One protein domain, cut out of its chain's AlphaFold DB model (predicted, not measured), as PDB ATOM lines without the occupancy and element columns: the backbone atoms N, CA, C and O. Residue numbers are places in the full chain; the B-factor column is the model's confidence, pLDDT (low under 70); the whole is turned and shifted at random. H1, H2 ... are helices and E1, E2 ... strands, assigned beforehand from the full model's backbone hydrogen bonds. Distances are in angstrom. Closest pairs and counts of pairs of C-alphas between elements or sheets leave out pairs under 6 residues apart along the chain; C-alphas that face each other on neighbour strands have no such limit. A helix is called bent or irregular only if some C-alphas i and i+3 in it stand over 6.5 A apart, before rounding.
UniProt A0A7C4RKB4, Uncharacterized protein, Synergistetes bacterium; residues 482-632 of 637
ATOM      1  N   GLU A 482     -39.061-113.005  60.629       68.81
ATOM      2  CA  GLU A 482     -39.990-113.774  59.805       68.81
ATOM      3  C   GLU A 482     -40.614-112.969  58.648       68.81
ATOM      4  O   GLU A 482     -40.642-113.426  57.506       68.81
ATOM      5  N   LEU A 483     -41.128-111.774  58.929       72.19
ATOM      6  CA  LEU A 483     -41.788-110.896  57.970       72.19
ATOM      7  C   LEU A 483     -40.785-110.200  57.039       72.19
ATOM      8  O   LEU A 483     -41.073-110.035  55.853       72.19
ATOM      9  N   GLU A 484     -39.583-109.883  57.526       78.69
ATOM     10  CA  GLU A 484     -38.492-109.399  56.671       78.69
ATOM     11  C   GLU A 484     -38.061-110.478  55.660       78.69
ATOM     12  O   GLU A 484     -37.898-110.208  54.464       78.69
ATOM     13  N   LEU A 485     -37.936-111.732  56.114       84.19
ATOM     14  CA  LEU A 485     -37.657-112.870  55.242       84.19
ATOM     15  C   LEU A 485     -38.778-113.076  54.211       84.19
ATOM     16  O   LEU A 485     -38.488-113.256  53.028       84.19
ATOM     17  N   LYS A 486     -40.049-112.996  54.623       88.75
ATOM     18  CA  LYS A 486     -41.202-113.077  53.711       88.75
ATOM     19  C   LYS A 486     -41.181-111.988  52.637       88.75
ATOM     20  O   LYS A 486     -41.397-112.289  51.464       88.75
ATOM     21  N   GLU A 487     -40.859-110.746  52.999       89.69
ATOM     22  CA  GLU A 487     -40.739-109.645  52.039       89.69
ATOM     23  C   GLU A 487     -39.603-109.891  51.032       89.69
ATOM     24  O   GLU A 487     -39.788-109.732  49.818       89.69
ATOM     25  N   LYS A 488     -38.435-110.332  51.518       91.06
ATOM     26  CA  LYS A 488     -37.274-110.684  50.683       91.06
ATOM     27  C   LYS A 488     -37.615-111.813  49.702       91.06
ATOM     28  O   LYS A 488     -37.313-111.702  48.511       91.06
ATOM     29  N   LEU A 489     -38.295-112.859  50.170       93.25
ATOM     30  CA  LEU A 489     -38.713-113.999  49.350       93.25
ATOM     31  C   LEU A 489     -39.784-113.616  48.322       93.25
ATOM     32  O   LEU A 489     -39.690-114.034  47.165       93.25
ATOM     33  N   LEU A 490     -40.750-112.767  48.685       94.56
ATOM     34  CA  LEU A 490     -41.746-112.239  47.751       94.56
ATOM     35  C   LEU A 490     -41.083-111.424  46.631       94.56
ATOM     36  O   LEU A 490     -41.350-111.667  45.450       94.56
ATOM     37  N   LYS A 491     -40.152-110.521  46.971       94.94
ATOM     38  CA  LYS A 491     -39.382-109.741  45.983       94.94
ATOM     39  C   LYS A 491     -38.554-110.639  45.061       94.94
ATOM     40  O   LYS A 491     -38.581-110.446  43.844       94.94
ATOM     41  N   ALA A 492     -37.871-111.641  45.614       94.62
ATOM     42  CA  ALA A 492     -37.103-112.614  44.837       94.62
ATOM     43  C   ALA A 492     -37.999-113.432  43.889       94.62
ATOM     44  O   ALA A 492     -37.654-113.619  42.722       94.62
ATOM     45  N   THR A 493     -39.184-113.846  44.352       96.38
ATOM     46  CA  THR A 493     -40.177-114.571  43.540       96.38
ATOM     47  C   THR A 493     -40.681-113.706  42.382       96.38
ATOM     48  O   THR A 493     -40.695-114.152  41.236       96.38
ATOM     49  N   ILE A 494     -41.021-112.439  42.647       96.06
ATOM     50  CA  ILE A 494     -41.419-111.469  41.612       96.06
ATOM     51  C   ILE A 494     -40.305-111.294  40.574       96.06
ATOM     52  O   ILE A 494     -40.575-111.247  39.372       96.06
ATOM     53  N   LYS A 495     -39.047-111.200  41.019       95.88
ATOM     54  CA  LYS A 495     -37.904-111.054  40.116       95.88
ATOM     55  C   LYS A 495     -37.676-112.307  39.265       95.88
ATOM     56  O   LYS A 495     -37.427-112.163  38.071       95.88
ATOM     57  N   ALA A 496     -37.840-113.503  39.833       95.88
ATOM     58  CA  ALA A 496     -37.797-114.761  39.088       95.88
ATOM     59  C   ALA A 496     -38.870-114.813  37.989       95.88
ATOM     60  O   ALA A 496     -38.553-115.105  36.837       95.88
ATOM     61  N   VAL A 497     -40.117-114.453  38.315       96.12
ATOM     62  CA  VAL A 497     -41.221-114.415  37.340       96.12
ATOM     63  C   VAL A 497     -40.938-113.408  36.223       96.12
ATOM     64  O   VAL A 497     -41.080-113.749  35.052       96.12
ATOM     65  N   LYS A 498     -40.463-112.197  36.552       96.00
ATOM     66  CA  LYS A 498     -40.065-111.195  35.545       96.00
ATOM     67  C   LYS A 498     -38.954-111.709  34.627       96.00
ATOM     68  O   LYS A 498     -39.048-111.539  33.418       96.00
ATOM     69  N   ALA A 499     -37.929-112.353  35.184       92.94
ATOM     70  CA  ALA A 499     -36.836-112.918  34.396       92.94
ATOM     71  C   ALA A 499     -37.326-114.015  33.433       92.94
ATOM     72  O   ALA A 499     -36.861-114.092  32.296       92.94
ATOM     73  N   GLU A 500     -38.287-114.839  33.855       95.25
ATOM     74  CA  GLU A 500     -38.878-115.864  32.992       95.25
ATOM     75  C   GLU A 500     -39.800-115.276  31.918       95.25
ATOM     76  O   GLU A 500     -39.740-115.737  30.781       95.25
ATOM     77  N   ILE A 501     -40.577-114.229  32.222       94.19
ATOM     78  CA  ILE A 501     -41.363-113.493  31.214       94.19
ATOM     79  C   ILE A 501     -40.445-113.000  30.094       94.19
ATOM     80  O   ILE A 501     -40.701-113.290  28.926       94.19
ATOM     81  N   GLU A 502     -39.352-112.320  30.443       93.62
ATOM     82  CA  GLU A 502     -38.387-111.834  29.453       93.62
ATOM     83  C   GLU A 502     -37.750-112.991  28.672       93.62
ATOM     84  O   GLU A 502     -37.645-112.921  27.448       93.62
ATOM     85  N   ARG A 503     -37.426-114.109  29.341       92.75
ATOM     86  CA  ARG A 503     -36.883-115.310  28.686       92.75
ATOM     87  C   ARG A 503     -37.838-115.902  27.650       92.75
ATOM     88  O   ARG A 503     -37.382-116.308  26.585       92.75
ATOM     89  N   TYR A 504     -39.133-116.004  27.953       93.69
ATOM     90  CA  TYR A 504     -40.126-116.538  27.013       93.69
ATOM     91  C   TYR A 504     -40.470-115.542  25.899       93.69
ATOM     92  O   TYR A 504     -40.693-115.979  24.768       93.69
ATOM     93  N   LYS A 505     -40.430-114.229  26.178       92.81
ATOM     94  CA  LYS A 505     -40.537-113.165  25.161       92.81
ATOM     95  C   LYS A 505     -39.365-113.184  24.182       92.81
ATOM     96  O   LYS A 505     -39.570-112.956  22.995       92.81
ATOM     97  N   SER A 506     -38.157-113.492  24.657       91.12
ATOM     98  CA  SER A 506     -36.947-113.533  23.829       91.12
ATOM     99  C   SER A 506     -36.746-114.844  23.053       91.12
ATOM    100  O   SER A 506     -35.753-114.970  22.338       91.12
ATOM    101  N   ARG A 507     -37.622-115.852  23.209       90.19
ATOM    102  CA  ARG A 507     -37.560-117.091  22.407       90.19
ATOM    103  C   ARG A 507     -37.940-116.808  20.953       90.19
ATOM    104  O   ARG A 507     -38.647-115.851  20.654       90.19
ATOM    105  N   VAL A 508     -37.489-117.672  20.047       85.81
ATOM    106  CA  VAL A 508     -37.825-117.589  18.621       85.81
ATOM    107  C   VAL A 508     -38.447-118.921  18.173       85.81
ATOM    108  O   VAL A 508     -37.710-119.902  18.060       85.81
ATOM    109  N   PRO A 509     -39.774-118.978  17.923       87.25
ATOM    110  CA  PRO A 509     -40.763-117.918  18.173       87.25
ATOM    111  C   PRO A 509     -41.045-117.703  19.682       87.25
ATOM    112  O   PRO A 509     -40.793-118.614  20.478       87.25
ATOM    113  N   PRO A 510     -41.557-116.525  20.097       90.44
ATOM    114  CA  PRO A 510     -41.943-116.274  21.488       90.44
ATOM    115  C   PRO A 510     -43.064-117.208  21.965       90.44
ATOM    116  O   PRO A 510     -43.990-117.510  21.212       90.44
ATOM    117  N   ASP A 511     -43.013-117.624  23.231       91.38
ATOM    118  CA  ASP A 511     -44.026-118.496  23.854       91.38
ATOM    119  C   ASP A 511     -45.075-117.636  24.588       91.38
ATOM    120  O   ASP A 511     -44.988-117.401  25.796       91.38
ATOM    121  N   LEU A 512     -46.020-117.073  23.823       90.94
ATOM    122  CA  LEU A 512     -46.974-116.069  24.316       90.94
ATOM    123  C   LEU A 512     -47.960-116.617  25.359       90.94
ATOM    124  O   LEU A 512     -48.345-115.879  26.264       90.94
ATOM    125  N   ASP A 513     -48.317-117.899  25.281       92.19
ATOM    126  CA  ASP A 513     -49.223-118.531  26.247       92.19
ATOM    127  C   ASP A 513     -48.581-118.594  27.640       92.19
ATOM    128  O   ASP A 513     -49.208-118.253  28.648       92.19
ATOM    129  N   LYS A 514     -47.289-118.948  27.712       91.00
ATOM    130  CA  LYS A 514     -46.542-118.917  28.977       91.00
ATOM    131  C   LYS A 514     -46.286-117.506  29.474       91.00
ATOM    132  O   LYS A 514     -46.311-117.291  30.685       91.00
ATOM    133  N   VAL A 515     -46.054-116.553  28.571       92.19
ATOM    134  CA  VAL A 515     -45.942-115.135  28.937       92.19
ATOM    135  C   VAL A 515     -47.233-114.663  29.600       92.19
ATOM    136  O   VAL A 515     -47.164-114.129  30.703       92.19
ATOM    137  N   ALA A 516     -48.396-114.931  29.002       93.19
ATOM    138  CA  ALA A 516     -49.688-114.546  29.564       93.19
ATOM    139  C   ALA A 516     -49.946-115.204  30.932       93.19
ATOM    140  O   ALA A 516     -50.393-114.541  31.870       93.19
ATOM    141  N   TRP A 517     -49.606-116.490  31.080       94.50
ATOM    142  CA  TRP A 517     -49.710-117.191  32.363       94.50
ATOM    143  C   TRP A 517     -48.807-116.570  33.445       94.50
ATOM    144  O   TRP A 517     -49.273-116.291  34.552       94.50
ATOM    145  N   LEU A 518     -47.538-116.294  33.124       95.25
ATOM    146  CA  LEU A 518     -46.589-115.666  34.051       95.25
ATOM    147  C   LEU A 518     -46.947-114.213  34.374       95.25
ATOM    148  O   LEU A 518     -46.699-113.770  35.492       95.25
ATOM    149  N   GLU A 519     -47.521-113.464  33.433       95.25
ATOM    150  CA  GLU A 519     -48.025-112.110  33.681       95.25
ATOM    151  C   GLU A 519     -49.208-112.139  34.662       95.25
ATOM    152  O   GLU A 519     -49.252-111.326  35.589       95.25
ATOM    153  N   GLY A 520     -50.100-113.130  34.551       94.69
ATOM    154  CA  GLY A 520     -51.145-113.378  35.550       94.69
ATOM    155  C   GLY A 520     -50.572-113.692  36.937       94.69
ATOM    156  O   GLY A 520     -51.019-113.136  37.944       94.69
ATOM    157  N   GLU A 521     -49.532-114.523  36.992       93.62
ATOM    158  CA  GLU A 521     -48.846-114.871  38.239       93.62
ATOM    159  C   GLU A 521     -48.086-113.677  38.843       93.62
ATOM    160  O   GLU A 521     -48.095-113.466  40.056       93.62
ATOM    161  N   LEU A 522     -47.488-112.834  38.001       94.94
ATOM    162  CA  LEU A 522     -46.836-111.594  38.409       94.94
ATOM    163  C   LEU A 522     -47.833-110.625  39.053       94.94
ATOM    164  O   LEU A 522     -47.528-110.036  40.090       94.94
ATOM    165  N   GLU A 523     -49.019-110.467  38.470       93.69
ATOM    166  CA  GLU A 523     -50.074-109.628  39.044       93.69
ATOM    167  C   GLU A 523     -50.619-110.210  40.356       93.69
ATOM    168  O   GLU A 523     -50.847-109.458  41.308       93.69
ATOM    169  N   ARG A 524     -50.749-111.542  40.459       95.75
ATOM    170  CA  ARG A 524     -51.090-112.222  41.720       95.75
ATOM    171  C   ARG A 524     -50.069-111.910  42.817       95.75
ATOM    172  O   ARG A 524     -50.461-111.569  43.930       95.75
ATOM    173  N   LEU A 525     -48.773-111.986  42.503       93.69
ATOM    174  CA  LEU A 525     -47.683-111.723  43.449       93.69
ATOM    175  C   LEU A 525     -47.553-110.240  43.819       93.69
ATOM    176  O   LEU A 525     -47.306-109.930  44.977       93.69
ATOM    177  N   LYS A 526     -47.757-109.307  42.880       91.19
ATOM    178  CA  LYS A 526     -47.740-107.861  43.179       91.19
ATOM    179  C   LYS A 526     -48.863-107.432  44.125       91.19
ATOM    180  O   LYS A 526     -48.705-106.445  44.834       91.19
ATOM    181  N   ARG A 527     -49.996-108.143  44.109       92.75
ATOM    182  CA  ARG A 527     -51.141-107.900  45.006       92.75
ATOM    183  C   ARG A 527     -51.018-108.618  46.351       92.75
ATOM    184  O   ARG A 527     -51.807-108.343  47.249       92.75
ATOM    185  N   MET A 528     -50.072-109.546  46.483       88.56
ATOM    186  CA  MET A 528     -49.813-110.274  47.721       88.56
ATOM    187  C   MET A 528     -49.105-109.361  48.719       88.56
ATOM    188  O   MET A 528     -48.107-108.724  48.381       88.56
ATOM    189  N   ARG A 529     -49.601-109.314  49.957       86.62
ATOM    190  CA  ARG A 529     -48.901-108.616  51.036       86.62
ATOM    191  C   ARG A 529     -47.795-109.523  51.595       86.62
ATOM    192  O   ARG A 529     -47.986-110.741  51.604       86.62
ATOM    193  N   PRO A 530     -46.657-108.981  52.060       83.81
ATOM    194  CA  PRO A 530     -45.558-109.792  52.589       83.81
ATOM    195  C   PRO A 530     -45.980-110.766  53.698       83.81
ATOM    196  O   PRO A 530     -45.488-111.887  53.739       83.81
ATOM    197  N   GLU A 531     -46.935-110.397  54.553       84.31
ATOM    198  CA  GLU A 531     -47.420-111.230  55.663       84.31
ATOM    199  C   GLU A 531     -48.055-112.542  55.185       84.31
ATOM    200  O   GLU A 531     -47.976-113.559  55.880       84.31
ATOM    201  N   ASP A 532     -48.646-112.508  53.988       88.00
ATOM    202  CA  ASP A 532     -49.363-113.616  53.365       88.00
ATOM    203  C   ASP A 532     -48.412-114.569  52.605       88.00
ATOM    204  O   ASP A 532     -48.843-115.627  52.139       88.00
ATOM    205  N   TYR A 533     -47.118-114.232  52.478       89.50
ATOM    206  CA  TYR A 533     -46.128-115.105  51.845       89.50
ATOM    207  C   TYR A 533     -45.779-116.274  52.788       89.50
ATOM    208  O   TYR A 533     -45.288-116.054  53.899       89.50
ATOM    209  N   PRO A 534     -46.000-117.537  52.388       87.56
ATOM    210  CA  PRO A 534     -45.782-118.669  53.276       87.56
ATOM    211  C   PRO A 534     -44.291-118.999  53.394       87.56
ATOM    212  O   PRO A 534     -43.567-119.076  52.400       87.56
ATOM    213  N   LEU A 535     -43.837-119.232  54.624       85.44
ATOM    214  CA  LEU A 535     -42.480-119.695  54.895       85.44
ATOM    215  C   LEU A 535     -42.332-121.211  54.701       85.44
ATOM    216  O   LEU A 535     -43.326-121.941  54.766       85.44
ATOM    217  N   PRO A 536     -41.098-121.694  54.472       80.94
ATOM    218  CA  PRO A 536     -40.836-123.115  54.308       80.94
ATOM    219  C   PRO A 536     -41.324-123.933  55.513       80.94
ATOM    220  O   PRO A 536     -41.033-123.574  56.657       80.94
ATOM    221  N   PRO A 537     -42.022-125.059  55.290       71.12
ATOM    222  CA  PRO A 537     -42.384-125.975  56.362       71.12
ATOM    223  C   PRO A 537     -41.143-126.687  56.928       71.12
ATOM    224  O   PRO A 537     -40.169-126.928  56.220       71.12
ATOM    225  N   ILE A 538     -41.210-127.110  58.198       56.78
ATOM    226  CA  ILE A 538     -40.120-127.837  58.888       56.78
ATOM    227  C   ILE A 538     -39.761-129.156  58.170       56.78
ATOM    228  O   ILE A 538     -38.625-129.619  58.239       56.78
ATOM    229  N   LYS A 539     -40.721-129.775  57.467       58.56
ATOM    230  CA  LYS A 539     -40.505-130.982  56.654       58.56
ATOM    231  C   LYS A 539     -40.465-130.630  55.170       58.56
ATOM    232  O   LYS A 539     -41.392-130.007  54.666       58.56
ATOM    233  N   HIS A 540     -39.427-131.098  54.478       67.81
ATOM    234  CA  HIS A 540     -39.203-130.859  53.053       67.81
ATOM    235  C   HIS A 540     -40.369-131.414  52.200       67.81
ATOM    236  O   HIS A 540     -40.572-132.629  52.188       67.81
ATOM    237  N   PRO A 541     -41.126-130.579  51.458       61.31
ATOM    238  CA  PRO A 541     -42.352-130.999  50.762       61.31
ATOM    239  C   PRO A 541     -42.112-131.754  49.436       61.31
ATOM    240  O   PRO A 541     -43.054-132.041  48.702       61.31
ATOM    241  N   GLY A 542     -40.859-132.103  49.131       69.31
ATOM    242  CA  GLY A 542     -40.434-132.610  47.819       69.31
ATOM    243  C   GLY A 542     -40.372-131.506  46.755       69.31
ATOM    244  O   GLY A 542     -40.832-130.389  46.977       69.31
ATOM    245  N   TYR A 543     -39.771-131.794  45.597       78.00
ATOM    246  CA  TYR A 543     -39.679-130.818  44.504       78.00
ATOM    247  C   TYR A 543     -40.895-130.921  43.587       78.00
ATOM    248  O   TYR A 543     -41.170-132.014  43.082       78.00
ATOM    249  N   PRO A 544     -41.591-129.809  43.292       78.44
ATOM    250  CA  PRO A 544     -42.695-129.831  42.343       78.44
ATOM    251  C   PRO A 544     -42.166-130.196  40.960       78.44
ATOM    252  O   PRO A 544     -41.132-129.677  40.555       78.44
ATOM    253  N   LEU A 545     -42.848-131.089  40.238       75.31
ATOM    254  CA  LEU A 545     -42.417-131.551  38.909       75.31
ATOM    255  C   LEU A 545     -42.636-130.500  37.811       75.31
ATOM    256  O   LEU A 545     -41.857-130.437  36.861       75.31
ATOM    257  N   ASN A 546     -43.662-129.660  37.961       84.19
ATOM    258  CA  ASN A 546     -44.040-128.660  36.966       84.19
ATOM    259  C   ASN A 546     -43.256-127.348  37.158       84.19
ATOM    260  O   ASN A 546     -43.054-126.932  38.302       84.19
ATOM    261  N   PRO A 547     -42.835-126.676  36.069       87.31
ATOM    262  CA  PRO A 547     -42.270-125.331  36.138       87.31
ATOM    263  C   PRO A 547     -43.259-124.318  36.721       87.31
ATOM    264  O   PRO A 547     -44.457-124.396  36.456       87.31
ATOM    265  N   GLY A 548     -42.755-123.346  37.478       91.12
ATOM    266  CA  GLY A 548     -43.574-122.304  38.086       91.12
ATOM    267  C   GLY A 548     -43.065-121.812  39.434       91.12
ATOM    268  O   GLY A 548     -42.016-122.235  39.923       91.12
ATOM    269  N   VAL A 549     -43.838-120.905  40.033       93.38
ATOM    270  CA  VAL A 549     -43.587-120.365  41.374       93.38
ATOM    271  C   VAL A 549     -43.646-121.488  42.411       93.38
ATOM    272  O   VAL A 549     -44.579-122.290  42.422       93.38
ATOM    273  N   ILE A 550     -42.651-121.527  43.297       90.81
ATOM    274  CA  ILE A 550     -42.580-122.458  44.425       90.81
ATOM    275  C   ILE A 550     -42.921-121.675  45.690       90.81
ATOM    276  O   ILE A 550     -42.147-120.833  46.143       90.81
ATOM    277  N   MET A 551     -44.105-121.940  46.236       86.62
ATOM    278  CA  MET A 551     -44.651-121.233  47.388       86.62
ATOM    279  C   MET A 551     -45.427-122.230  48.273       86.62
ATOM    280  O   MET A 551     -46.455-122.738  47.820       86.62
ATOM    281  N   PRO A 552     -44.969-122.538  49.504       89.81
ATOM    282  CA  PRO A 552     -43.774-122.003  50.168       89.81
ATOM    283  C   PRO A 552     -42.462-122.436  49.495       89.81
ATOM    284  O   PRO A 552     -42.419-123.508  48.890       89.81
ATOM    285  N   PRO A 553     -41.392-121.627  49.595       91.38
ATOM    286  CA  PRO A 553     -40.109-121.943  48.986       91.38
ATOM    287  C   PRO A 553     -39.444-123.146  49.657       91.38
ATOM    288  O   PRO A 553     -39.661-123.423  50.838       91.38
ATOM    289  N   ILE A 554     -38.596-123.842  48.903       90.44
ATOM    290  CA  ILE A 554     -37.806-124.972  49.407       90.44
ATOM    291  C   ILE A 554     -36.457-124.448  49.903       90.44
ATOM    292  O   ILE A 554     -35.802-123.689  49.192       90.44
ATOM    293  N   VAL A 555     -36.034-124.838  51.108       90.94
ATOM    294  CA  VAL A 555     -34.726-124.447  51.660       90.94
ATOM    295  C   VAL A 555     -33.711-125.544  51.410       90.94
ATOM    296  O   VAL A 555     -33.953-126.701  51.752       90.94
ATOM    297  N   GLU A 556     -32.554-125.159  50.887       88.94
ATOM    298  CA  GLU A 556     -31.411-126.043  50.706       88.94
ATOM    299  C   GLU A 556     -30.117-125.406  51.183       88.94
ATOM    300  O   GLU A 556     -29.963-124.183  51.202       88.94
ATOM    301  N   GLU A 557     -29.148-126.261  51.490       90.31
ATOM    302  CA  GLU A 557     -27.754-125.865  51.590       90.31
ATOM    303  C   GLU A 557     -26.974-126.446  50.417       90.31
ATOM    304  O   GLU A 557     -26.913-127.663  50.239       90.31
ATOM    305  N   ILE A 558     -26.358-125.566  49.636       90.62
ATOM    306  CA  ILE A 558     -25.566-125.924  48.461       90.62
ATOM    307  C   ILE A 558     -24.097-125.568  48.682       90.62
ATOM    308  O   ILE A 558     -23.770-124.626  49.404       90.62
ATOM    309  N   GLU A 559     -23.198-126.313  48.045       91.50
ATOM    310  CA  GLU A 559     -21.760-126.053  48.094       91.50
ATOM    311  C   GLU A 559     -21.310-125.333  46.816       91.50
ATOM    312  O   GLU A 559     -21.551-125.818  45.707       91.50
ATOM    313  N   ILE A 560     -20.672-124.172  46.972       89.31
ATOM    314  CA  ILE A 560     -20.357-123.240  45.883       89.31
ATOM    315  C   ILE A 560     -18.848-122.981  45.757       89.31
ATOM    316  O   ILE A 560     -18.132-122.856  46.750       89.31
ATOM    317  N   GLU A 561     -18.359-122.870  44.522       86.44
ATOM    318  CA  GLU A 561     -16.942-122.619  44.191       86.44
ATOM    319  C   GLU A 561     -16.590-121.135  44.095       86.44
ATOM    320  O   GLU A 561     -15.419-120.760  44.102       86.44
ATOM    321  N   ALA A 562     -17.596-120.274  43.975       85.50
ATOM    322  CA  ALA A 562     -17.425-118.835  43.866       85.50
ATOM    323  C   ALA A 562     -18.600-118.129  44.532       85.50
ATOM    324  O   ALA A 562     -19.713-118.656  44.558       85.50
ATOM    325  N   LEU A 563     -18.357-116.921  45.043       85.25
ATOM    326  CA  LEU A 563     -19.422-116.092  45.599       85.25
ATOM    327  C   LEU A 563     -20.448-115.759  44.501       85.25
ATOM    328  O   LEU A 563     -20.046-115.345  43.409       85.25
ATOM    329  N   PRO A 564     -21.752-115.951  44.763       83.25
ATOM    330  CA  PRO A 564     -22.788-115.749  43.769       83.25
ATOM    331  C   PRO A 564     -22.981-114.256  43.501       83.25
ATOM    332  O   PRO A 564     -22.773-113.415  44.378       83.25
ATOM    333  N   ARG A 565     -23.423-113.934  42.287       84.06
ATOM    334  CA  ARG A 565     -23.862-112.594  41.897       84.06
ATOM    335  C   ARG A 565     -25.313-112.654  41.468       84.06
ATOM    336  O   ARG A 565     -25.751-113.621  40.849       84.06
ATOM    337  N   GLU A 566     -26.062-111.619  41.811       86.25
ATOM    338  CA  GLU A 566     -27.469-111.532  41.450       86.25
ATOM    339  C   GLU A 566     -27.629-111.427  39.924       86.25
ATOM    340  O   GLU A 566     -26.975-110.620  39.272       86.25
ATOM    341  N   GLY A 567     -28.504-112.255  39.357       81.44
ATOM    342  CA  GLY A 567     -28.708-112.426  37.919       81.44
ATOM    343  C   GLY A 567     -27.845-113.518  37.274       81.44
ATOM    344  O   GLY A 567     -28.083-113.851  36.114       81.44
ATOM    345  N   GLU A 568     -26.884-114.107  37.992       85.88
ATOM    346  CA  GLU A 568     -25.960-115.109  37.445       85.88
ATOM    347  C   GLU A 568     -26.289-116.548  37.894       85.88
ATOM    348  O   GLU A 568     -26.992-116.788  38.881       85.88
ATOM    349  N   LEU A 569     -25.767-117.530  37.144       89.75
ATOM    350  CA  LEU A 569     -25.784-118.946  37.522       89.75
ATOM    351  C   LEU A 569     -24.767-119.191  38.651       89.75
ATOM    352  O   LEU A 569     -23.582-118.881  38.510       89.75
ATOM    353  N   ILE A 570     -25.220-119.788  39.752       90.19
ATOM    354  CA  ILE A 570     -24.382-120.156  40.895       90.19
ATOM    355  C   ILE A 570     -23.475-121.332  40.508       90.19
ATOM    356  O   ILE A 570     -23.938-122.360  40.012       90.19
ATOM    357  N   ARG A 571     -22.168-121.193  40.763       87.88
ATOM    358  CA  ARG A 571     -21.156-122.219  40.461       87.88
ATOM    359  C   ARG A 571     -21.031-123.207  41.620       87.88
ATOM    360  O   ARG A 571     -20.544-122.826  42.682       87.88
ATOM    361  N   LEU A 572     -21.465-124.450  41.414       87.62
ATOM    362  CA  LEU A 572     -21.421-125.527  42.414       87.62
ATOM    363  C   LEU A 572     -20.092-126.294  42.380       87.62
ATOM    364  O   LEU A 572     -19.513-126.446  41.310       87.62
ATOM    365  N   THR A 573     -19.665-126.862  43.512       81.75
ATOM    366  CA  THR A 573     -18.422-127.670  43.598       81.75
ATOM    367  C   THR A 573     -18.489-129.035  42.938       81.75
ATOM    368  O   THR A 573     -17.478-129.595  42.519       81.75
ATOM    369  N   LYS A 574     -19.687-129.609  42.841       73.56
ATOM    370  CA  LYS A 574     -19.932-130.866  42.133       73.56
ATOM    371  C   LYS A 574     -20.876-130.590  40.978       73.56
ATOM    372  O   LYS A 574     -22.089-130.718  41.111       73.56
ATOM    373  N   VAL A 575     -20.316-130.187  39.841       62.81
ATOM    374  CA  VAL A 575     -21.101-129.957  38.625       62.81
ATOM    375  C   VAL A 575     -21.442-131.306  37.993       62.81
ATOM    376  O   VAL A 575     -20.580-131.976  37.426       62.81
ATOM    377  N   SER A 576     -22.707-131.714  38.063       61.84
ATOM    378  CA  SER A 576     -23.215-132.752  37.168       61.84
ATOM    379  C   SER A 576     -23.599-132.094  35.834       61.84
ATOM    380  O   SER A 576     -24.156-130.996  35.818       61.84
ATOM    381  N   LYS A 577     -23.355-132.761  34.692       63.72
ATOM    382  CA  LYS A 577     -23.866-132.306  33.376       63.72
ATOM    383  C   LYS A 577     -25.407-132.277  33.314       63.72
ATOM    384  O   LYS A 577     -25.967-131.841  32.315       63.72
ATOM    385  N   SER A 578     -26.075-132.748  34.366       68.69
ATOM    386  CA  SER A 578     -27.515-132.969  34.469       68.69
ATOM    387  C   SER A 578     -28.157-132.201  35.637       68.69
ATOM    388  O   SER A 578     -29.236-132.582  36.078       68.69
ATOM    389  N   GLY A 579     -27.516-131.136  36.140       75.50
ATOM    390  CA  GLY A 579     -28.042-130.291  37.223       75.50
ATOM    391  C   GLY A 579     -27.877-130.885  38.636       75.50
ATOM    392  O   GLY A 579     -27.185-131.898  38.799       75.50
ATOM    393  N   PRO A 580     -28.482-130.270  39.670       83.69
ATOM    394  CA  PRO A 580     -29.349-129.087  39.610       83.69
ATOM    395  C   PRO A 580     -28.610-127.786  39.246       83.69
ATOM    396  O   PRO A 580     -27.439-127.613  39.584       83.69
ATOM    397  N   PHE A 581     -29.303-126.868  38.567       90.25
ATOM    398  CA  PHE A 581     -28.827-125.510  38.265       90.25
ATOM    399  C   PHE A 581     -29.565-124.469  39.118       90.25
ATOM    400  O   PHE A 581     -30.776-124.569  39.305       90.25
ATOM    401  N   TYR A 582     -28.844-123.459  39.614       93.38
ATOM    402  CA  TYR A 582     -29.409-122.419  40.478       93.38
ATOM    403  C   TYR A 582     -29.032-121.025  39.979       93.38
ATOM    404  O   TYR A 582     -27.854-120.697  39.871       93.38
ATOM    405  N   HIS A 583     -30.027-120.187  39.716       94.19
ATOM    406  CA  HIS A 583     -29.871-118.794  39.313       94.19
ATOM    407  C   HIS A 583     -30.183-117.878  40.494       94.19
ATOM    408  O   HIS A 583     -31.284-117.926  41.046       94.19
ATOM    409  N   ALA A 584     -29.226-117.043  40.901       92.31
ATOM    410  CA  ALA A 584     -29.427-116.141  42.029       92.31
ATOM    411  C   ALA A 584     -30.308-114.959  41.603       92.31
ATOM    412  O   ALA A 584     -29.855-114.072  40.889       92.31
ATOM    413  N   VAL A 585     -31.562-114.912  42.047       92.75
ATOM    414  CA  VAL A 585     -32.475-113.779  41.782       92.75
ATOM    415  C   VAL A 585     -32.501-112.760  42.914       92.75
ATOM    416  O   VAL A 585     -33.091-111.698  42.758       92.75
ATOM    417  N   GLY A 586     -31.841-113.058  44.028       90.88
ATOM    418  CA  GLY A 586     -31.578-112.118  45.107       90.88
ATOM    419  C   GLY A 586     -30.560-112.694  46.082       90.88
ATOM    420  O   GLY A 586     -30.469-113.914  46.240       90.88
ATOM    421  N   ILE A 587     -29.789-111.818  46.720       86.44
ATOM    422  CA  ILE A 587     -28.803-112.175  47.744       86.44
ATOM    423  C   ILE A 587     -29.032-111.255  48.948       86.44
ATOM    424  O   ILE A 587     -29.189-110.045  48.780       86.44
ATOM    425  N   ALA A 588     -29.098-111.808  50.159       82.69
ATOM    426  CA  ALA A 588     -29.226-111.001  51.368       82.69
ATOM    427  C   ALA A 588     -28.000-110.087  51.534       82.69
ATOM    428  O   ALA A 588     -26.869-110.505  51.283       82.69
ATOM    429  N   LYS A 589     -28.209-108.831  51.953       76.50
ATOM    430  CA  LYS A 589     -27.114-107.851  52.129       76.50
ATOM    431  C   LYS A 589     -26.061-108.348  53.123       76.50
ATOM    432  O   LYS A 589     -24.873-108.094  52.965       76.50
ATOM    433  N   ASP A 590     -26.525-109.084  54.117       77.44
ATOM    434  CA  ASP A 590     -25.780-109.698  55.200       77.44
ATOM    435  C   ASP A 590     -25.362-111.151  54.915       77.44
ATOM    436  O   ASP A 590     -24.700-111.773  55.749       77.44
ATOM    437  N   ALA A 591     -25.651-111.687  53.720       71.38
ATOM    438  CA  ALA A 591     -25.325-113.070  53.368       71.38
ATOM    439  C   ALA A 591     -23.829-113.387  53.534       71.38
ATOM    440  O   ALA A 591     -23.468-114.528  53.802       71.38
ATOM    441  N   PHE A 592     -22.958-112.386  53.395       77.81
ATOM    442  CA  PHE A 592     -21.505-112.537  53.459       77.81
ATOM    443  C   PHE A 592     -20.919-112.337  54.865       77.81
ATOM    444  O   PHE A 592     -19.722-112.554  55.042       77.81
ATOM    445  N   LEU A 593     -21.716-111.950  55.873       75.62
ATOM    446  CA  LEU A 593     -21.207-111.595  57.210       75.62
ATOM    447  C   LEU A 593     -20.498-112.751  57.928       75.62
ATOM    448  O   LEU A 593     -19.634-112.519  58.771       75.62
ATOM    449  N   LYS A 594     -20.839-114.001  57.595       74.31
ATOM    450  CA  LYS A 594     -20.203-115.195  58.176       74.31
ATOM    451  C   LYS A 594     -18.855-115.538  57.525       74.31
ATOM    452  O   LYS A 594     -18.170-116.447  57.993       74.31
ATOM    453  N   LEU A 595     -18.452-114.826  56.471       67.94
ATOM    454  CA  LEU A 595     -17.158-114.995  55.816       67.94
ATOM    455  C   LEU A 595     -16.109-114.089  56.465       67.94
ATOM    456  O   LEU A 595     -16.296-112.884  56.611       67.94
ATOM    457  N   LYS A 596     -14.957-114.664  56.811       70.94
ATOM    458  CA  LYS A 596     -13.799-113.891  57.277       70.94
ATOM    459  C   LYS A 596     -13.005-113.349  56.080       70.94
ATOM    460  O   LYS A 596     -12.943-114.033  55.049       70.94
ATOM    461  N   PRO A 597     -12.337-112.187  56.196       60.34
ATOM    462  CA  PRO A 597     -11.389-111.727  55.186       60.34
ATOM    463  C   PRO A 597     -10.368-112.824  54.850       60.34
ATOM    464  O   PRO A 597      -9.746-113.393  55.743       60.34
ATOM    465  N   GLY A 598     -10.232-113.155  53.562       61.22
ATOM    466  CA  GLY A 598      -9.352-114.230  53.091       61.22
ATOM    467  C   GLY A 598      -9.965-115.638  53.057       61.22
ATOM    468  O   GLY A 598      -9.254-116.577  52.701       61.22
ATOM    469  N   SER A 599     -11.255-115.803  53.378       72.38
ATOM    470  CA  SER A 599     -11.962-117.085  53.210       72.38
ATOM    471  C   SER A 599     -11.889-117.548  51.751       72.38
ATOM    472  O   SER A 599     -12.188-116.780  50.836       72.38
ATOM    473  N   LYS A 600     -11.492-118.804  51.531       77.06
ATOM    474  CA  LYS A 600     -11.348-119.400  50.196       77.06
ATOM    475  C   LYS A 600     -12.483-120.391  49.925       77.06
ATOM    476  O   LYS A 600     -12.955-121.017  50.873       77.06
ATOM    477  N   PRO A 601     -12.917-120.542  48.662       81.12
ATOM    478  CA  PRO A 601     -13.861-121.586  48.299       81.12
ATOM    479  C   PRO A 601     -13.250-122.977  48.548       81.12
ATOM    480  O   PRO A 601     -12.024-123.121  48.510       81.12
ATOM    481  N   PRO A 602     -14.081-124.011  48.755       83.69
ATOM    482  CA  PRO A 602     -15.537-123.986  48.608       83.69
ATOM    483  C   PRO A 602     -16.288-123.374  49.804       83.69
ATOM    484  O   PRO A 602     -15.895-123.541  50.956       83.69
ATOM    485  N   PHE A 603     -17.397-122.684  49.527       87.25
ATOM    486  CA  PHE A 603     -18.309-122.137  50.542       87.25
ATOM    487  C   PHE A 603     -19.596-122.963  50.608       87.25
ATOM    488  O   PHE A 603     -19.939-123.668  49.659       87.25
ATOM    489  N   ARG A 604     -20.345-122.839  51.704       90.12
ATOM    490  CA  ARG A 604     -21.724-123.332  51.793       90.12
ATOM    491  C   ARG A 604     -22.677-122.145  51.769       90.12
ATOM    492  O   ARG A 604     -22.416-121.129  52.409       90.12
ATOM    493  N   ALA A 605     -23.755-122.271  51.006       89.81
ATOM    494  CA  ALA A 605     -24.778-121.247  50.878       89.81
ATOM    495  C   ALA A 605     -26.157-121.822  51.193       89.81
ATOM    496  O   ALA A 605     -26.540-122.859  50.652       89.81
ATOM    497  N   LYS A 606     -26.910-121.121  52.041       93.00
ATOM    498  CA  LYS A 606     -28.308-121.435  52.338       93.00
ATOM    499  C   LYS A 606     -29.206-120.689  51.361       93.00
ATOM    500  O   LYS A 606     -29.249-119.450  51.361       93.00
ATOM    501  N   VAL A 607     -29.918-121.439  50.531       93.88
ATOM    502  CA  VAL A 607     -30.730-120.917  49.433       93.88
ATOM    503  C   VAL A 607     -32.203-121.267  49.610       93.88
ATOM    504  O   VAL A 607     -32.548-122.346  50.084       93.88
ATOM    505  N   TYR A 608     -33.069-120.342  49.208       94.69
ATOM    506  CA  TYR A 608     -34.511-120.530  49.129       94.69
ATOM    507  C   TYR A 608     -34.912-120.615  47.660       94.69
ATOM    508  O   TYR A 608     -34.784-119.643  46.914       94.69
ATOM    509  N   ILE A 609     -35.390-121.776  47.241       94.31
ATOM    510  CA  ILE A 609     -35.877-122.034  45.892       94.31
ATOM    511  C   ILE A 609     -37.283-121.461  45.764       94.31
ATOM    512  O   ILE A 609     -38.220-121.960  46.386       94.31
ATOM    513  N   VAL A 610     -37.417-120.429  44.934       95.25
ATOM    514  CA  VAL A 610     -38.666-119.666  44.762       95.25
ATOM    515  C   VAL A 610     -39.358-119.941  43.427       95.25
ATOM    516  O   VAL A 610     -40.526-119.597  43.251       95.25
ATOM    517  N   PHE A 611     -38.664-120.556  42.466       95.00
ATOM    518  CA  PHE A 611     -39.226-120.846  41.149       95.00
ATOM    519  C   PHE A 611     -38.515-122.033  40.487       95.00
ATOM    520  O   PHE A 611     -37.284-122.061  40.432       95.00
ATOM    521  N   ARG A 612     -39.279-122.980  39.928       93.19
ATOM    522  CA  ARG A 612     -38.769-124.052  39.058       93.19
ATOM    523  C   ARG A 612     -38.841-123.617  37.605       93.19
ATOM    524  O   ARG A 612     -39.919-123.337  37.086       93.19
ATOM    525  N   ARG A 613     -37.696-123.585  36.938       91.69
ATOM    526  CA  ARG A 613     -37.582-123.200  35.532       91.69
ATOM    527  C   ARG A 613     -37.926-124.382  34.634       91.69
ATOM    528  O   ARG A 613     -37.722-125.543  34.979       91.69
ATOM    529  N   GLU A 614     -38.456-124.073  33.455       85.94
ATOM    530  CA  GLU A 614     -38.550-125.055  32.378       85.94
ATOM    531  C   GLU A 614     -37.182-125.166  31.702       85.94
ATOM    532  O   GLU A 614     -36.691-124.186  31.117       85.94
ATOM    533  N   TYR A 615     -36.602-126.361  31.783       81.31
ATOM    534  CA  TYR A 615     -35.302-126.704  31.224       81.31
ATOM    535  C   TYR A 615     -35.365-128.043  30.481       81.31
ATOM    536  O   TYR A 615     -36.370-128.746  30.538       81.31
ATOM    537  N   PHE A 616     -34.321-128.360  29.711       70.38
ATOM    538  CA  PHE A 616     -34.291-129.551  28.865       70.38
ATOM    539  C   PHE A 616     -34.366-130.839  29.698       70.38
ATOM    540  O   PHE A 616     -33.592-131.013  30.636       70.38
ATOM    541  N   ALA A 617     -35.261-131.760  29.316       66.56
ATOM    542  CA  ALA A 617     -35.618-132.953  30.092       66.56
ATOM    543  C   ALA A 617     -36.113-132.614  31.520       66.56
ATOM    544  O   ALA A 617     -36.303-131.458  31.876       66.56
ATOM    545  N   LEU A 618     -36.348-133.612  32.376       68.56
ATOM    546  CA  LEU A 618     -36.723-133.379  33.783       68.56
ATOM    547  C   LEU A 618     -35.530-132.906  34.648       68.56
ATOM    548  O   LEU A 618     -35.514-133.143  35.857       68.56
ATOM    549  N   ILE A 619     -34.531-132.255  34.035       81.31
ATOM    550  CA  ILE A 619     -33.337-131.749  34.713       81.31
ATOM    551  C   ILE A 619     -33.738-130.591  35.642       81.31
ATOM    552  O   ILE A 619     -34.400-129.653  35.193       81.31
ATOM    553  N   PRO A 620     -33.354-130.637  36.927       83.75
ATOM    554  CA  PRO A 620     -33.668-129.572  37.872       83.75
ATOM    555  C   PRO A 620     -32.963-128.244  37.533       83.75
ATOM    556  O   PRO A 620     -31.736-128.193  37.429       83.75
ATOM    557  N   ASP A 621     -33.735-127.166  37.399       90.00
ATOM    558  CA  ASP A 621     -33.252-125.804  37.143       90.00
ATOM    559  C   ASP A 621     -34.135-124.796  37.893       90.00
ATOM    560  O   ASP A 621     -35.369-124.862  37.826       90.00
ATOM    561  N   TYR A 622     -33.516-123.888  38.645       94.44
ATOM    562  CA  TYR A 622     -34.184-123.117  39.688       94.44
ATOM    563  C   TYR A 622     -33.743-121.656  39.737       94.44
ATOM    564  O   TYR A 622     -32.570-121.341  39.544       94.44
ATOM    565  N   HIS A 623     -34.669-120.765  40.103       96.50
ATOM    566  CA  HIS A 623     -34.321-119.448  40.646       96.50
ATOM    567  C   HIS A 623     -34.324-119.499  42.170       96.50
ATOM    568  O   HIS A 623     -35.257-120.039  42.780       96.50
ATOM    569  N   VAL A 624     -33.296-118.913  42.782       96.44
ATOM    570  CA  VAL A 624     -33.087-118.951  44.229       96.44
ATOM    571  C   VAL A 624     -32.787-117.588  44.837       96.44
ATOM    572  O   VAL A 624     -32.155-116.729  44.219       96.44
ATOM    573  N   TYR A 625     -33.199-117.429  46.089       96.25
ATOM    574  CA  TYR A 625     -32.757-116.365  46.977       96.25
ATOM    575  C   TYR A 625     -31.655-116.886  47.906       96.25
ATOM    576  O   TYR A 625     -31.864-117.860  48.628       96.25
ATOM    577  N   VAL A 626     -30.479-116.258  47.890       92.94
ATOM    578  CA  VAL A 626     -29.343-116.635  48.745       92.94
ATOM    579  C   VAL A 626     -29.434-115.863  50.055       92.94
ATOM    580  O   VAL A 626     -29.333-114.639  50.062       92.94
ATOM    581  N   SER A 627     -29.621-116.575  51.162       89.62
ATOM    582  CA  SER A 627     -29.807-115.955  52.481       89.62
ATOM    583  C   SER A 627     -28.517-115.824  53.278       89.62
ATOM    584  O   SER A 627     -28.290-114.808  53.918       89.62
ATOM    585  N   GLU A 628     -27.660-116.839  53.230       89.00
ATOM    586  CA  GLU A 628     -26.457-116.918  54.053       89.00
ATOM    587  C   GLU A 628     -25.360-117.635  53.269       89.00
ATOM    588  O   GLU A 628     -25.641-118.591  52.543       89.00
ATOM    589  N   ILE A 629     -24.113-117.197  53.437       82.69
ATOM    590  CA  ILE A 629     -22.912-117.827  52.890       82.69
ATOM    591  C   ILE A 629     -21.881-117.916  54.009       82.69
ATOM    592  O   ILE A 629     -21.576-116.931  54.678       82.69
ATOM    593  N   TYR A 630     -21.325-119.102  54.209       85.38
ATOM    594  CA  TYR A 630     -20.366-119.368  55.272       85.38
ATOM    595  C   TYR A 630     -19.238-120.286  54.768       85.38
ATOM    596  O   TYR A 630     -19.418-121.007  53.778       85.38
ATOM    597  N   PRO A 631     -18.037-120.224  55.379       82.06
ATOM    598  CA  PRO A 631     -16.925-121.068  54.958       82.06
ATOM    599  C   PRO A 631     -17.271-122.540  55.194       82.06
ATOM    600  O   PRO A 631     -17.938-122.881  56.173       82.06
ATOM    601  N   LYS A 632     -16.822-123.427  54.300       76.56
ATOM    602  CA  LYS A 632     -16.881-124.863  54.570       76.56
ATOM    603  C   LYS A 632     -15.888-125.147  55.696       76.56
ATOM    604  O   LYS A 632     -14.699-124.895  55.528       76.56
TER     605      LYS A 632
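Overview. This is residues 482 to 632 of the 637 residues of an uncharacterized protein of Synergistetes bacterium (UniProt A0A7C4RKB4). A strongly twisted sheet of four strands, three of them, E1, E3 and E4, sharply bent, has the long helix H1 packed on one face, and H2 folds back beside H1 to make a helical hairpin. H2 is the element farthest from the middle of the domain, and long loops join H2 to E1, E1 to E2 and E2 to E3. The printed part has 151 residues, with two named helices and four named strands in the order H1 H2 E1 E2 E3 E4. The sheet is mixed, in the order E1 E3 E4 E2, and the class is mixed, helices and strands. The whole is compact, with a radius of gyration of the C-alphas of 15.6 A and spans of 47 by 38 by 27 A.

Arrangement. In the strongly twisted sheet, the inner strands E3, residues 603 to 612, and E4, residues 621 to 631, form an antiparallel hairpin, with N 606 and O 628 2.9 A apart, within hydrogen-bond range. The edge strand E1, residues 548 to 560, is antiparallel to E3, with N 556 and O 607 within range at 2.9 A. The other edge strand, E2, residues 581 to 587, is parallel to E4, with N 624 and O 583 within range at 2.8 A. E1 bends by 99 degrees at residue 552, E3 by 63 degrees at residue 609 and E4 by 80 degrees at residue 627. H1, residues 482 to 505, is on one face of this sheet, an arrangement of two layers, helix over sheet. The closest C-alphas of H1 and E3 are those of Thr 493 and Val 610, 5.5 A apart; those of H1 and E2 are Ala 492 and Gly 586, 5.6 A apart. H2, residues 512 to 526, touches H1, the closest C-alphas being those of Ile 501 and Val 515, 5.4 A apart. The two helices form a hairpin, at a shallow tilt of 19 degrees, opposite ways. H2 only grazes the sheet, with its residues 517 to 525. In H1 and H2 every O i to N i+4 pair is within hydrogen-bond range.

Along the chain. H1 begins at C-alpha 482, (-39.990, -113.774, 59.805), and is 34.7 A long; H2 is 20.6 A long. E1 starts at C-alpha 548, (-43.574, -122.304, 38.086), and is 24.5 A long. E2 is 16.4 A long and E3 23.5 A. E4 is 24.6 A long and ends at C-alpha 631, (-16.925, -121.068, 54.958).

Size, cuts and confidence. The two C-alphas farthest apart are those of Asp 513 and Gly 598, at 48.3 A. The printed part has no cut. The links of 21, 20 and 15 residues before E1, E2 and E3 are long; those from H1 to H2 and from E3 to E4 are short. The mean pLDDT of the printed part is 85.7, and residues under 70 include 538 to 542 and 575 to 578.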